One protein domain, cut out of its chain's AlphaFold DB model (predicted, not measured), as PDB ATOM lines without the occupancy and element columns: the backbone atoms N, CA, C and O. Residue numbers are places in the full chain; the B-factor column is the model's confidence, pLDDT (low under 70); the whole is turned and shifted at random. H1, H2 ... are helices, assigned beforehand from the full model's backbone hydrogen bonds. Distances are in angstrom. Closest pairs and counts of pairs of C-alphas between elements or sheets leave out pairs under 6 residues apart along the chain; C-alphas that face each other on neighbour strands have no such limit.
ATOM      1  N   LYS A 278     -20.524  31.166  81.559       98.38
ATOM      2  CA  LYS A 278     -20.039  30.620  82.829       98.38
ATOM      3  C   LYS A 278     -18.807  31.372  83.329       98.38
ATOM      4  O   LYS A 278     -18.734  31.705  84.505       98.38
ATOM      5  N   ILE A 279     -17.871  31.700  82.440       98.19
ATOM      6  CA  ILE A 279     -16.697  32.515  82.782       98.19
ATOM      7  C   ILE A 279     -17.119  33.917  83.238       98.19
ATOM      8  O   ILE A 279     -16.593  34.422  84.228       98.19
ATOM      9  N   GLU A 280     -18.075  34.546  82.551       98.06
ATOM     10  CA  GLU A 280     -18.612  35.847  82.967       98.06
ATOM     11  C   GLU A 280     -19.370  35.762  84.302       98.06
ATOM     12  O   GLU A 280     -19.194  36.637  85.146       98.06
ATOM     13  N   ALA A 281     -20.124  34.687  84.550       98.19
ATOM     14  CA  ALA A 281     -20.773  34.432  85.837       98.19
ATOM     15  C   ALA A 281     -19.743  34.341  86.976       98.19
ATOM     16  O   ALA A 281     -19.875  35.026  87.987       98.19
ATOM     17  N   ILE A 282     -18.656  33.584  86.777       98.31
ATOM     18  CA  ILE A 282     -17.551  33.491  87.744       98.31
ATOM     19  C   ILE A 282     -16.949  34.879  88.004       98.31
ATOM     20  O   ILE A 282     -16.813  35.294  89.154       98.31
ATOM     21  N   LYS A 283     -16.622  35.642  86.953       97.69
ATOM     22  CA  LYS A 283     -16.079  37.004  87.113       97.69
ATOM     23  C   LYS A 283     -17.027  37.913  87.896       97.69
ATOM     24  O   LYS A 283     -16.568  38.640  88.777       97.69
ATOM     25  N   ASN A 284     -18.322  37.865  87.587       96.56
ATOM     26  CA  ASN A 284     -19.343  38.681  88.237       96.56
ATOM     27  C   ASN A 284     -19.505  38.317  89.716       96.56
ATOM     28  O   ASN A 284     -19.529  39.228  90.542       96.56
ATOM     29  N   HIS A 285     -19.519  37.026  90.057       97.44
ATOM     30  CA  HIS A 285     -19.591  36.538  91.437       97.44
ATOM     31  C   HIS A 285     -18.468  37.126  92.304       97.44
ATOM     32  O   HIS A 285     -18.726  37.798  93.302       97.44
ATOM     33  N   PHE A 286     -17.212  36.991  91.866       96.69
ATOM     34  CA  PHE A 286     -16.063  37.513  92.613       96.69
ATOM     35  C   PHE A 286     -15.977  39.050  92.633       96.69
ATOM     36  O   PHE A 286     -15.284  39.611  93.485       96.69
ATOM     37  N   HIS A 287     -16.641  39.751  91.706       95.12
ATOM     38  CA  HIS A 287     -16.593  41.212  91.620       95.12
ATOM     39  C   HIS A 287     -17.725  41.907  92.394       95.12
ATOM     40  O   HIS A 287     -17.462  42.857  93.137       95.12
ATOM     41  N   PHE A 288     -18.969  41.451  92.227       92.25
ATOM     42  CA  PHE A 288     -20.162  42.107  92.767       92.25
ATOM     43  C   PHE A 288     -20.670  41.470  94.066       92.25
ATOM     44  O   PHE A 288     -21.181  42.186  94.928       92.25
ATOM     45  N   GLU A 289     -20.491  40.163  94.260       91.50
ATOM     46  CA  GLU A 289     -21.084  39.421  95.377       91.50
ATOM     47  C   GLU A 289     -20.064  39.121  96.486       91.50
ATOM     48  O   GLU A 289     -19.830  37.978  96.865       91.50
ATOM     49  N   LYS A 290     -19.426  40.160  97.039       88.94
ATOM     50  CA  LYS A 290     -18.286  39.985  97.964       88.94
ATOM     51  C   LYS A 290     -18.554  39.044  99.149       88.94
ATOM     52  O   LYS A 290     -17.623  38.361  99.566       88.94
ATOM     53  N   GLY A 291     -19.785  39.026  99.671       91.94
ATOM     54  CA  GLY A 291     -20.175  38.200 100.817       91.94
ATOM     55  C   GLY A 291     -20.384  36.718 100.490       91.94
ATOM     56  O   GLY A 291     -19.965  35.865 101.259       91.94
ATOM     57  N   THR A 292     -20.980  36.379  99.344       94.88
ATOM     58  CA  THR A 292     -21.070  34.969  98.916       94.88
ATOM     59  C   THR A 292     -19.710  34.493  98.413       94.88
ATOM     60  O   THR A 292     -19.273  33.398  98.751       94.88
ATOM     61  N   ALA A 293     -18.974  35.363  97.715       96.12
ATOM     62  CA  ALA A 293     -17.624  35.083  97.253       96.12
ATOM     63  C   ALA A 293     -16.636  34.808  98.400       96.12
ATOM     64  O   ALA A 293     -15.732  34.003  98.206       96.12
ATOM     65  N   SER A 294     -16.788  35.408  99.593       96.75
ATOM     66  CA  SER A 294     -15.930  35.052 100.739       96.75
ATOM     67  C   SER A 294     -16.116  33.606 101.161       96.75
ATOM     68  O   SER A 294     -15.121  32.938 101.419       96.75
ATOM     69  N   GLU A 295     -17.355  33.112 101.200       97.31
ATOM     70  CA  GLU A 295     -17.619  31.711 101.543       97.31
ATOM     71  C   GLU A 295     -17.057  30.776 100.464       97.31
ATOM     72  O   GLU A 295     -16.323  29.853 100.795       97.31
ATOM     73  N   THR A 296     -17.222  31.104  99.176       97.56
ATOM     74  CA  THR A 296     -16.586  30.354  98.075       97.56
ATOM     75  C   THR A 296     -15.058  30.290  98.211       97.56
ATOM     76  O   THR A 296     -14.446  29.256  97.943       97.56
ATOM     77  N   VAL A 297     -14.413  31.390  98.618       97.81
ATOM     78  CA  VAL A 297     -12.958  31.434  98.850       97.81
ATOM     79  C   VAL A 297     -12.564  30.631 100.088       97.81
ATOM     80  O   VAL A 297     -11.499  30.020 100.090       97.81
ATOM     81  N   ILE A 298     -13.393  30.626 101.132       98.00
ATOM     82  CA  ILE A 298     -13.165  29.842 102.351       98.00
ATOM     83  C   ILE A 298     -13.253  28.354 102.045       98.00
ATOM     84  O   ILE A 298     -12.352  27.624 102.445       98.00
ATOM     85  N   ASP A 299     -14.274  27.916 101.311       98.00
ATOM     86  CA  ASP A 299     -14.433  26.520 100.898       98.00
ATOM     87  C   ASP A 299     -13.260  26.086 100.014       98.00
ATOM     88  O   ASP A 299     -12.625  25.057 100.258       98.00
ATOM     89  N   PHE A 300     -12.893  26.941  99.051       97.69
ATOM     90  CA  PHE A 300     -11.722  26.747  98.205       97.69
ATOM     91  C   PHE A 300     -10.445  26.590  99.038       97.69
ATOM     92  O   PHE A 300      -9.753  25.587  98.919       97.69
ATOM     93  N   PHE A 301     -10.148  27.529  99.935       97.50
ATOM     94  CA  PHE A 301      -8.985  27.439 100.816       97.50
ATOM     95  C   PHE A 301      -9.029  26.192 101.711       97.50
ATOM     96  O   PHE A 301      -8.006  25.534 101.881       97.50
ATOM     97  N   THR A 302     -10.195  25.861 102.268       97.38
ATOM     98  CA  THR A 302     -10.363  24.744 103.207       97.38
ATOM     99  C   THR A 302     -10.062  23.411 102.535       97.38
ATOM    100  O   THR A 302      -9.338  22.620 103.130       97.38
ATOM    101  N   SER A 303     -10.506  23.207 101.289       96.94
ATOM    102  CA  SER A 303     -10.183  21.993 100.523       96.94
ATOM    103  C   SER A 303      -8.668  21.781 100.375       96.94
ATOM    104  O   SER A 303      -8.141  20.758 100.796       96.94
ATOM    105  N   TYR A 304      -7.936  22.799  99.912       96.25
ATOM    106  CA  TYR A 304      -6.477  22.722  99.773       96.25
ATOM    107  C   TYR A 304      -5.742  22.634 101.109       96.25
ATOM    108  O   TYR A 304      -4.663  22.056 101.181       96.25
ATOM    109  N   ALA A 305      -6.282  23.252 102.159       95.50
ATOM    110  CA  ALA A 305      -5.712  23.193 103.496       95.50
ATOM    111  C   ALA A 305      -5.821  21.783 104.094       95.50
ATOM    112  O   ALA A 305      -4.923  21.370 104.822       95.50
ATOM    113  N   GLU A 306      -6.898  21.057 103.792       95.69
ATOM    114  CA  GLU A 306      -7.098  19.670 104.220       95.69
ATOM    115  C   GLU A 306      -6.152  18.713 103.493       95.69
ATOM    116  O   GLU A 306      -5.552  17.864 104.144       95.69
ATOM    117  N   ASP A 307      -5.905  18.924 102.198       95.00
ATOM    118  CA  ASP A 307      -4.981  18.094 101.410       95.00
ATOM    119  C   ASP A 307      -3.523  18.122 101.912       95.00
ATOM    120  O   ASP A 307      -2.748  17.209 101.621       95.00
ATOM    121  N   ILE A 308      -3.123  19.173 102.639       94.75
ATOM    122  CA  ILE A 308      -1.752  19.357 103.148       94.75
ATOM    123  C   ILE A 308      -1.646  19.314 104.680       94.75
ATOM    124  O   ILE A 308      -0.631  19.755 105.222       94.75
ATOM    125  N   ASP A 309      -2.692  18.862 105.379       94.19
ATOM    126  CA  ASP A 309      -2.763  18.835 106.849       94.19
ATOM    127  C   ASP A 309      -2.457  20.201 107.509       94.19
ATOM    128  O   ASP A 309      -1.723  20.316 108.498       94.19
ATOM    129  N   TYR A 310      -3.010  21.287 106.959       93.88
ATOM    130  CA  TYR A 310      -2.754  22.642 107.452       93.88
ATOM    131  C   TYR A 310      -3.276  22.830 108.896       93.88
ATOM    132  O   TYR A 310      -4.441  22.519 109.170       93.88
ATOM    133  N   PRO A 311      -2.493  23.411 109.832       95.94
ATOM    134  CA  PRO A 311      -2.887  23.489 111.241       95.94
ATOM    135  C   PRO A 311      -4.226  24.199 111.480       95.94
ATOM    136  O   PRO A 311      -4.442  25.328 111.019       95.94
ATOM    137  N   SER A 312      -5.097  23.577 112.280       95.88
ATOM    138  CA  SER A 312      -6.477  24.019 112.542       95.88
ATOM    139  C   SER A 312      -6.574  25.454 113.066       95.88
ATOM    140  O   SER A 312      -7.441  26.220 112.635       95.88
ATOM    141  N   ASP A 313      -5.663  25.852 113.955       95.12
ATOM    142  CA  ASP A 313      -5.661  27.186 114.561       95.12
ATOM    143  C   ASP A 313      -5.353  28.268 113.524       95.12
ATOM    144  O   ASP A 313      -6.008  29.313 113.469       95.12
ATOM    145  N   ARG A 314      -4.382  27.998 112.645       94.00
ATOM    146  CA  ARG A 314      -3.987  28.907 111.562       94.00
ATOM    147  C   ARG A 314      -5.057  28.970 110.485       94.00
ATOM    148  O   ARG A 314      -5.367  30.061 110.007       94.00
ATOM    149  N   ARG A 315      -5.665  27.825 110.159       95.69
ATOM    150  CA  ARG A 315      -6.833  27.736 109.273       95.69
ATOM    151  C   ARG A 315      -7.947  28.661 109.768       95.69
ATOM    152  O   ARG A 315      -8.426  29.505 109.019       95.69
ATOM    153  N   SER A 316      -8.270  28.587 111.058       96.25
ATOM    154  CA  SER A 316      -9.321  29.393 111.693       96.25
ATOM    155  C   SER A 316      -9.014  30.896 111.669       96.25
ATOM    156  O   SER A 316      -9.897  31.704 111.379       96.25
ATOM    157  N   ARG A 317      -7.753  31.287 111.915       95.50
ATOM    158  CA  ARG A 317      -7.301  32.688 111.793       95.50
ATOM    159  C   ARG A 317      -7.454  33.210 110.365       95.50
ATOM    160  O   ARG A 317      -7.961  34.315 110.182       95.50
ATOM    161  N   LEU A 318      -7.063  32.420 109.365       95.75
ATOM    162  CA  LEU A 318      -7.158  32.826 107.964       95.75
ATOM    163  C   LEU A 318      -8.615  32.925 107.489       95.75
ATOM    164  O   LEU A 318      -8.972  33.912 106.855       95.75
ATOM    165  N   ILE A 319      -9.477  31.976 107.871       97.19
ATOM    166  CA  ILE A 319     -10.924  32.042 107.600       97.19
ATOM    167  C   ILE A 319     -11.520  33.320 108.198       97.19
ATOM    168  O   ILE A 319     -12.255  34.045 107.527       97.19
ATOM    169  N   ARG A 320     -11.159  33.649 109.446       96.81
ATOM    170  CA  ARG A 320     -11.573  34.900 110.092       96.81
ATOM    171  C   ARG A 320     -11.098  36.119 109.294       96.81
ATOM    172  O   ARG A 320     -11.895  37.011 109.022       96.81
ATOM    173  N   MET A 321      -9.836  36.142 108.873       96.19
ATOM    174  CA  MET A 321      -9.280  37.233 108.067       96.19
ATOM    175  C   MET A 321     -10.000  37.379 106.714       96.19
ATOM    176  O   MET A 321     -10.304  38.496 106.308       96.19
ATOM    177  N   ILE A 322     -10.347  36.278 106.040       96.25
ATOM    178  CA  ILE A 322     -11.098  36.318 104.774       96.25
ATOM    179  C   ILE A 322     -12.499  36.918 104.982       96.25
ATOM    180  O   ILE A 322     -12.920  37.753 104.184       96.25
ATOM    181  N   ARG A 323     -13.191  36.553 106.072       95.81
ATOM    182  CA  ARG A 323     -14.539  37.066 106.388       95.81
ATOM    183  C   ARG A 323     -14.553  38.540 106.777       95.81
ATOM    184  O   ARG A 323     -15.421  39.286 106.330       95.81
ATOM    185  N   PHE A 324     -13.629  38.955 107.642       96.00
ATOM    186  CA  PHE A 324     -13.681  40.280 108.267       96.00
ATOM    187  C   PHE A 324     -12.772  41.316 107.591       96.00
ATOM    188  O   PHE A 324     -13.029  42.512 107.708       96.00
ATOM    189  N   GLU A 325     -11.754  40.890 106.839       95.88
ATOM    190  CA  GLU A 325     -10.771  41.775 106.205       95.88
ATOM    191  C   GLU A 325     -10.630  41.506 104.690       95.88
ATOM    192  O   GLU A 325      -9.551  41.155 104.196       95.88
ATOM    193  N   PRO A 326     -11.688  41.739 103.883       93.25
ATOM    194  CA  PRO A 326     -11.664  41.492 102.435       93.25
ATOM    195  C   PRO A 326     -10.657  42.380 101.686       93.25
ATOM    196  O   PRO A 326     -10.223  42.067 100.578       93.25
ATOM    197  N   ASN A 327     -10.270  43.508 102.287       94.75
ATOM    198  CA  ASN A 327      -9.312  44.438 101.699       94.75
ATOM    199  C   ASN A 327      -7.847  44.050 101.947       94.75
ATOM    200  O   ASN A 327      -6.972  44.628 101.289       94.75
ATOM    201  N   HIS A 328      -7.585  43.098 102.852       95.69
ATOM    202  CA  HIS A 328      -6.239  42.643 103.173       95.69
ATOM    203  C   HIS A 328      -5.551  42.059 101.929       95.69
ATOM    204  O   HIS A 328      -6.178  41.403 101.092       95.69
ATOM    205  N   SER A 329      -4.248  42.311 101.782       96.75
ATOM    206  CA  SER A 329      -3.489  41.932 100.581       96.75
ATOM    207  C   SER A 329      -3.518  40.420 100.335       96.75
ATOM    208  O   SER A 329      -3.701  39.986  99.199       96.75
ATOM    209  N   LEU A 330      -3.415  39.625 101.404       95.88
ATOM    210  CA  LEU A 330      -3.491  38.166 101.340       95.88
ATOM    211  C   LEU A 330      -4.891  37.686 100.932       95.88
ATOM    212  O   LEU A 330      -5.006  36.795 100.097       95.88
ATOM    213  N   THR A 331      -5.951  38.312 101.452       95.88
ATOM    214  CA  THR A 331      -7.335  37.983 101.077       95.88
ATOM    215  C   THR A 331      -7.560  38.252  99.592       95.88
ATOM    216  O   THR A 331      -8.045  37.384  98.874       95.88
ATOM    217  N   LYS A 332      -7.098  39.397  99.075       96.81
ATOM    218  CA  LYS A 332      -7.165  39.702  97.635       96.81
ATOM    219  C   LYS A 332      -6.426  38.675  96.771       96.81
ATOM    220  O   LYS A 332      -6.906  38.354  95.685       96.81
ATOM    221  N   GLN A 333      -5.286  38.157  97.238       97.31
ATOM    222  CA  GLN A 333      -4.548  37.095  96.541       97.31
ATOM    223  C   GLN A 333      -5.362  35.799  96.485       97.31
ATOM    224  O   GLN A 333      -5.482  35.221  95.408       97.31
ATOM    225  N   TRP A 334      -6.001  35.405  97.589       97.25
ATOM    226  CA  TRP A 334      -6.901  34.249  97.620       97.25
ATOM    227  C   TRP A 334      -8.113  34.406  96.699       97.25
ATOM    228  O   TRP A 334      -8.393  33.504  95.917       97.25
ATOM    229  N   TYR A 335      -8.777  35.564  96.708       97.44
ATOM    230  CA  TYR A 335      -9.874  35.859  95.777       97.44
ATOM    231  C   TYR A 335      -9.427  35.767  94.317       97.44
ATOM    232  O   TYR A 335     -10.132  35.202  93.482       97.44
ATOM    233  N   SER A 336      -8.253  36.321  94.000       97.56
ATOM    234  CA  SER A 336      -7.702  36.239  92.652       97.56
ATOM    235  C   SER A 336      -7.427  34.788  92.266       97.56
ATOM    236  O   SER A 336      -7.872  34.370  91.207       97.56
ATOM    237  N   LEU A 337      -6.741  34.010  93.110       97.69
ATOM    238  CA  LEU A 337      -6.417  32.612  92.809       97.69
ATOM    239  C   LEU A 337      -7.664  31.739  92.682       97.69
ATOM    240  O   LEU A 337      -7.749  30.982  91.723       97.69
ATOM    241  N   ALA A 338      -8.642  31.885  93.578       98.00
ATOM    242  CA  ALA A 338      -9.907  31.159  93.496       98.00
ATOM    243  C   ALA A 338     -10.638  31.476  92.183       98.00
ATOM    244  O   ALA A 338     -11.046  30.572  91.457       98.00
ATOM    245  N   ARG A 339     -10.734  32.761  91.814       97.94
ATOM    246  CA  ARG A 339     -11.330  33.173  90.537       97.94
ATOM    247  C   ARG A 339     -10.597  32.565  89.343       97.94
ATOM    248  O   ARG A 339     -11.237  32.022  88.448       97.94
ATOM    249  N   GLU A 340      -9.270  32.681  89.307       98.12
ATOM    250  CA  GLU A 340      -8.468  32.138  88.209       98.12
ATOM    251  C   GLU A 340      -8.570  30.610  88.136       98.12
ATOM    252  O   GLU A 340      -8.620  30.070  87.032       98.12
ATOM    253  N   TYR A 341      -8.653  29.924  89.279       97.88
ATOM    254  CA  TYR A 341      -8.835  28.476  89.364       97.88
ATOM    255  C   TYR A 341     -10.140  28.048  88.692       97.88
ATOM    256  O   TYR A 341     -10.097  27.307  87.714       97.88
ATOM    257  N   TYR A 342     -11.282  28.589  89.125       98.06
ATOM    258  CA  TYR A 342     -12.585  28.216  88.561       98.06
ATOM    259  C   TYR A 342     -12.707  28.576  87.070       98.06
ATOM    260  O   TYR A 342     -13.332  27.851  86.296       98.06
ATOM    261  N   ILE A 343     -12.084  29.677  86.626       98.12
ATOM    262  CA  ILE A 343     -12.008  30.008  85.192       98.12
ATOM    263  C   ILE A 343     -11.172  28.967  84.435       98.12
ATOM    264  O   ILE A 343     -11.550  28.561  83.337       98.12
ATOM    265  N   SER A 344     -10.036  28.548  84.993       97.75
ATOM    266  CA  SER A 344      -9.125  27.585  84.360       97.75
ATOM    267  C   SER A 344      -9.732  26.189  84.290       97.75
ATOM    268  O   SER A 344      -9.614  25.525  83.261       97.75
ATOM    269  N   GLU A 345     -10.452  25.788  85.337       96.69
ATOM    270  CA  GLU A 345     -11.250  24.567  85.382       96.69
ATOM    271  C   GLU A 345     -12.297  24.563  84.261       96.69
ATOM    272  O   GLU A 345     -12.371  23.612  83.484       96.69
ATOM    273  N   GLN A 346     -13.030  25.669  84.094       97.19
ATOM    274  CA  GLN A 346     -14.041  25.803  83.044       97.19
ATOM    275  C   GLN A 346     -13.453  25.832  81.622       97.19
ATOM    276  O   GLN A 346     -14.146  25.494  80.657       97.19
ATOM    277  N   LEU A 347     -12.201  26.267  81.468       96.94
ATOM    278  CA  LEU A 347     -11.469  26.262  80.197       96.94
ATOM    279  C   LEU A 347     -10.786  24.921  79.898       96.94
ATOM    280  O   LEU A 347     -10.358  24.723  78.764       96.94
ATOM    281  N   HIS A 348     -10.697  24.018  80.880       96.81
ATOM    282  CA  HIS A 348      -9.920  22.779  80.805       96.81
ATOM    283  C   HIS A 348      -8.454  23.010  80.398       96.81
ATOM    284  O   HIS A 348      -7.903  22.260  79.596       96.81
ATOM    285  N   ASP A 349      -7.815  24.054  80.940       96.44
ATOM    286  CA  ASP A 349      -6.406  24.366  80.670       96.44
ATOM    287  C   ASP A 349      -5.491  23.769  81.760       96.44
ATOM    288  O   ASP A 349      -5.320  24.379  82.824       96.44
ATOM    289  N   PRO A 350      -4.872  22.591  81.530       95.94
ATOM    290  CA  PRO A 350      -4.070  21.921  82.550       95.94
ATOM    291  C   PRO A 350      -2.811  22.713  82.916       95.94
ATOM    292  O   PRO A 350      -2.357  22.660  84.057       95.94
ATOM    293  N   THR A 351      -2.246  23.476  81.976       96.94
ATOM    294  CA  THR A 351      -1.005  24.229  82.210       96.94
ATOM    295  C   THR A 351      -1.236  25.390  83.171       96.94
ATOM    296  O   THR A 351      -0.459  25.624  84.105       96.94
ATOM    297  N   ARG A 352      -2.366  26.075  82.995       95.50
ATOM    298  CA  ARG A 352      -2.802  27.143  83.883       95.50
ATOM    299  C   ARG A 352      -3.182  26.607  85.256       95.50
ATOM    300  O   ARG A 352      -2.793  27.210  86.252       95.50
ATOM    301  N   MET A 353      -3.847  25.452  85.316       96.38
ATOM    302  CA  MET A 353      -4.168  24.782  86.580       96.38
ATOM    303  C   MET A 353      -2.908  24.451  87.386       96.38
ATOM    304  O   MET A 353      -2.827  24.844  88.543       96.38
ATOM    305  N   LEU A 354      -1.881  23.850  86.770       96.69
ATOM    306  CA  LEU A 354      -0.604  23.559  87.442       96.69
ATOM    307  C   LEU A 354       0.076  24.821  87.989       96.69
ATOM    308  O   LEU A 354       0.582  24.831  89.113       96.69
ATOM    309  N   THR A 355       0.055  25.901  87.207       97.69
ATOM    310  CA  THR A 355       0.620  27.195  87.618       97.69
ATOM    311  C   THR A 355      -0.125  27.753  88.832       97.69
ATOM    312  O   THR A 355       0.495  28.212  89.790       97.69
ATOM    313  N   ILE A 356      -1.457  27.673  88.821       97.19
ATOM    314  CA  ILE A 356      -2.305  28.107  89.935       97.19
ATOM    315  C   ILE A 356      -2.047  27.249  91.174       97.19
ATOM    316  O   ILE A 356      -1.865  27.812  92.250       97.19
ATOM    317  N   THR A 357      -1.948  25.924  91.041       96.25
ATOM    318  CA  THR A 357      -1.612  25.020  92.153       96.25
ATOM    319  C   THR A 357      -0.268  25.388  92.780       96.25
ATOM    320  O   THR A 357      -0.171  25.506  94.002       96.25
ATOM    321  N   TYR A 358       0.754  25.678  91.970       96.75
ATOM    322  CA  TYR A 358       2.033  26.174  92.480       96.75
ATOM    323  C   TYR A 358       1.867  27.494  93.255       96.75
ATOM    324  O   TYR A 358       2.346  27.617  94.384       96.75
ATOM    325  N   CYS A 359       1.118  28.461  92.718       97.44
ATOM    326  CA  CYS A 359       0.836  29.715  93.420       97.44
ATOM    327  C   CYS A 359       0.071  29.510  94.737       97.44
ATOM    328  O   CYS A 359       0.355  30.212  95.708       97.44
ATOM    329  N   ILE A 360      -0.857  28.551  94.795       96.25
ATOM    330  CA  ILE A 360      -1.594  28.191  96.014       96.25
ATOM    331  C   ILE A 360      -0.625  27.659  97.071       96.25
ATOM    332  O   ILE A 360      -0.641  28.150  98.196       96.25
ATOM    333  N   THR A 361       0.269  26.728  96.718       95.06
ATOM    334  CA  THR A 361       1.252  26.184  97.675       95.06
ATOM    335  C   THR A 361       2.178  27.268  98.237       95.06
ATOM    336  O   THR A 361       2.384  27.343  99.450       95.06
ATOM    337  N   ALA A 362       2.662  28.178  97.386       95.88
ATOM    338  CA  ALA A 362       3.464  29.319  97.818       95.88
ATOM    339  C   ALA A 362       2.668  30.275  98.728       95.88
ATOM    340  O   ALA A 362       3.190  30.783  99.725       95.88
ATOM    341  N   LEU A 363       1.389  30.510  98.418       95.75
ATOM    342  CA  LEU A 363       0.518  31.364  99.223       95.75
ATOM    343  C   LEU A 363       0.205  30.742 100.589       95.75
ATOM    344  O   LEU A 363       0.179  31.461 101.588       95.75
ATOM    345  N   LEU A 364       0.034  29.420 100.646       93.44
ATOM    346  CA  LEU A 364      -0.148  28.664 101.884       93.44
ATOM    347  C   LEU A 364       1.076  28.806 102.791       93.44
ATOM    348  O   LEU A 364       0.927  29.209 103.944       93.44
ATOM    349  N   GLN A 365       2.286  28.608 102.260       93.12
ATOM    350  CA  GLN A 365       3.534  28.818 103.007       93.12
ATOM    351  C   GLN A 365       3.676  30.261 103.514       93.12
ATOM    352  O   GLN A 365       4.056  30.499 104.662       93.12
ATOM    353  N   LYS A 366       3.308  31.251 102.693       92.62
ATOM    354  CA  LYS A 366       3.309  32.660 103.106       92.62
ATOM    355  C   LYS A 366       2.287  32.941 104.211       92.62
ATOM    356  O   LYS A 366       2.584  33.664 105.161       92.62
ATOM    357  N   SER A 367       1.086  32.377 104.101       88.56
ATOM    358  CA  SER A 367       0.038  32.513 105.118       88.56
ATOM    359  C   SER A 367       0.416  31.823 106.430       88.56
ATOM    360  O   SER A 367       0.092  32.322 107.509       88.56
ATOM    361  N   TYR A 368       1.190  30.740 106.344       86.69
ATOM    362  CA  TYR A 368       1.763  30.062 107.494       86.69
ATOM    363  C   TYR A 368       2.702  31.002 108.255       86.69
ATOM    364  O   TYR A 368       2.545  31.153 109.461       86.69
ATOM    365  N   ALA A 369       3.610  31.698 107.566       87.62
ATOM    366  CA  ALA A 369       4.556  32.621 108.201       87.62
ATOM    367  C   ALA A 369       3.886  33.824 108.889       87.62
ATOM    368  O   ALA A 369       4.343  34.247 109.941       87.62
ATOM    369  N   MET A 370       2.798  34.360 108.326       81.12
ATOM    370  CA  MET A 370       2.100  35.532 108.886       81.12
ATOM    371  C   MET A 370       1.135  35.209 110.032       81.12
ATOM    372  O   MET A 370       0.612  36.120 110.665       81.12
ATOM    373  N   THR A 371       0.834  33.928 110.255       75.06
ATOM    374  CA  THR A 371      -0.065  33.487 111.332       75.06
ATOM    375  C   THR A 371       0.677  32.985 112.570       75.06
ATOM    376  O   THR A 371       0.003  32.616 113.535       75.06
ATOM    377  N   VAL A 372       2.018  32.976 112.543       66.50
ATOM    378  CA  VAL A 372       2.895  32.881 113.726       66.50
ATOM    379  C   VAL A 372       2.893  34.230 114.422       66.50
ATOM    380  O   VAL A 372       2.626  34.229 115.643       66.50
TER     381      VAL A 372
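Overview. This is residues 278 to 372 of the 372 residues of an uncharacterized protein of viral metagenome (UniProt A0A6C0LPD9). Three helices, H1, H4 and H5, lie side by side in a row with H4 in the middle, neighbours running opposite ways, and the helical hairpin of H2 and H3 crosses one side of this row at nearly a right angle. H2 packs across H4, while H3 lies across the end of the row where H4 begins and H5 ends, with few contacts there. The printed part has 95 residues with five named helices, H1 to H5 in that order, and no named strand; the class is all helix. It is compact, with a radius of gyration of the C-alphas of 13.0 A and spans of 37 by 28 by 19 A.

Arrangement. H1, residues 278 to 288, and H4, residues 329 to 347, touch at a shallow tilt of 16 degrees, opposite ways; their closest C-alphas, those of Ile 279 and Ile 343, are 5.8 A apart. H2, residues 290 to 307, touches H1 only at the corner, and only just, with 3 pairs of C-alphas within 8 A; the closest are those of Phe 286 and Ala 293, 5.5 A apart. H2 and H3, residues 312 to 324, form a helical hairpin at a shallow tilt of 15 degrees, with the C-alphas of Ile 298 and Ile 319 closest at 6.1 A. With residues 293 to 301 alone H2 touches residues 334 to 338 of H4, about perpendicular at 81 degrees; the C-alphas of Val 297 and Ala 338 come closest, at 6.2 A. H4 and H5, residues 350 to 370, form the other helical hairpin, at a shallow tilt of 19 degrees, with the C-alphas of Ser 344 and Met 353 closest at 6.1 A. H3 is close to H5 but not clearly touching, the C-alphas of Arg 314 and Tyr 368 being the closest at 7.1 A. H1 is apart from H3 and H5. Every O i to N i+4 pair is within hydrogen-bond range in H1, H3, H4 and H5; in H2 13 of 14 are.

Along the chain. H1 begins at C-alpha 278, (-20.039, 30.620, 82.829), and has 11 residues over 15.2 A. H2 measures 25.8 A from first to last C-alpha, and H3 18.3 A. H4 begins at C-alpha 329, (-3.489, 41.932, 100.581), and measures 26.9 A. H5, the longest with 21 residues and 30.3 A, ends at C-alpha 370, (2.100, 35.532, 108.886).

Size, cuts and confidence. The two C-alphas farthest apart, those of Lys 278 and Val 372, are 38.5 A apart. The printed part has no cut and ends at the chain's last residue. The four links between the helices are tight. Mean pLDDT of the printed part is 95.3, and one residue, Val 372, is under 70.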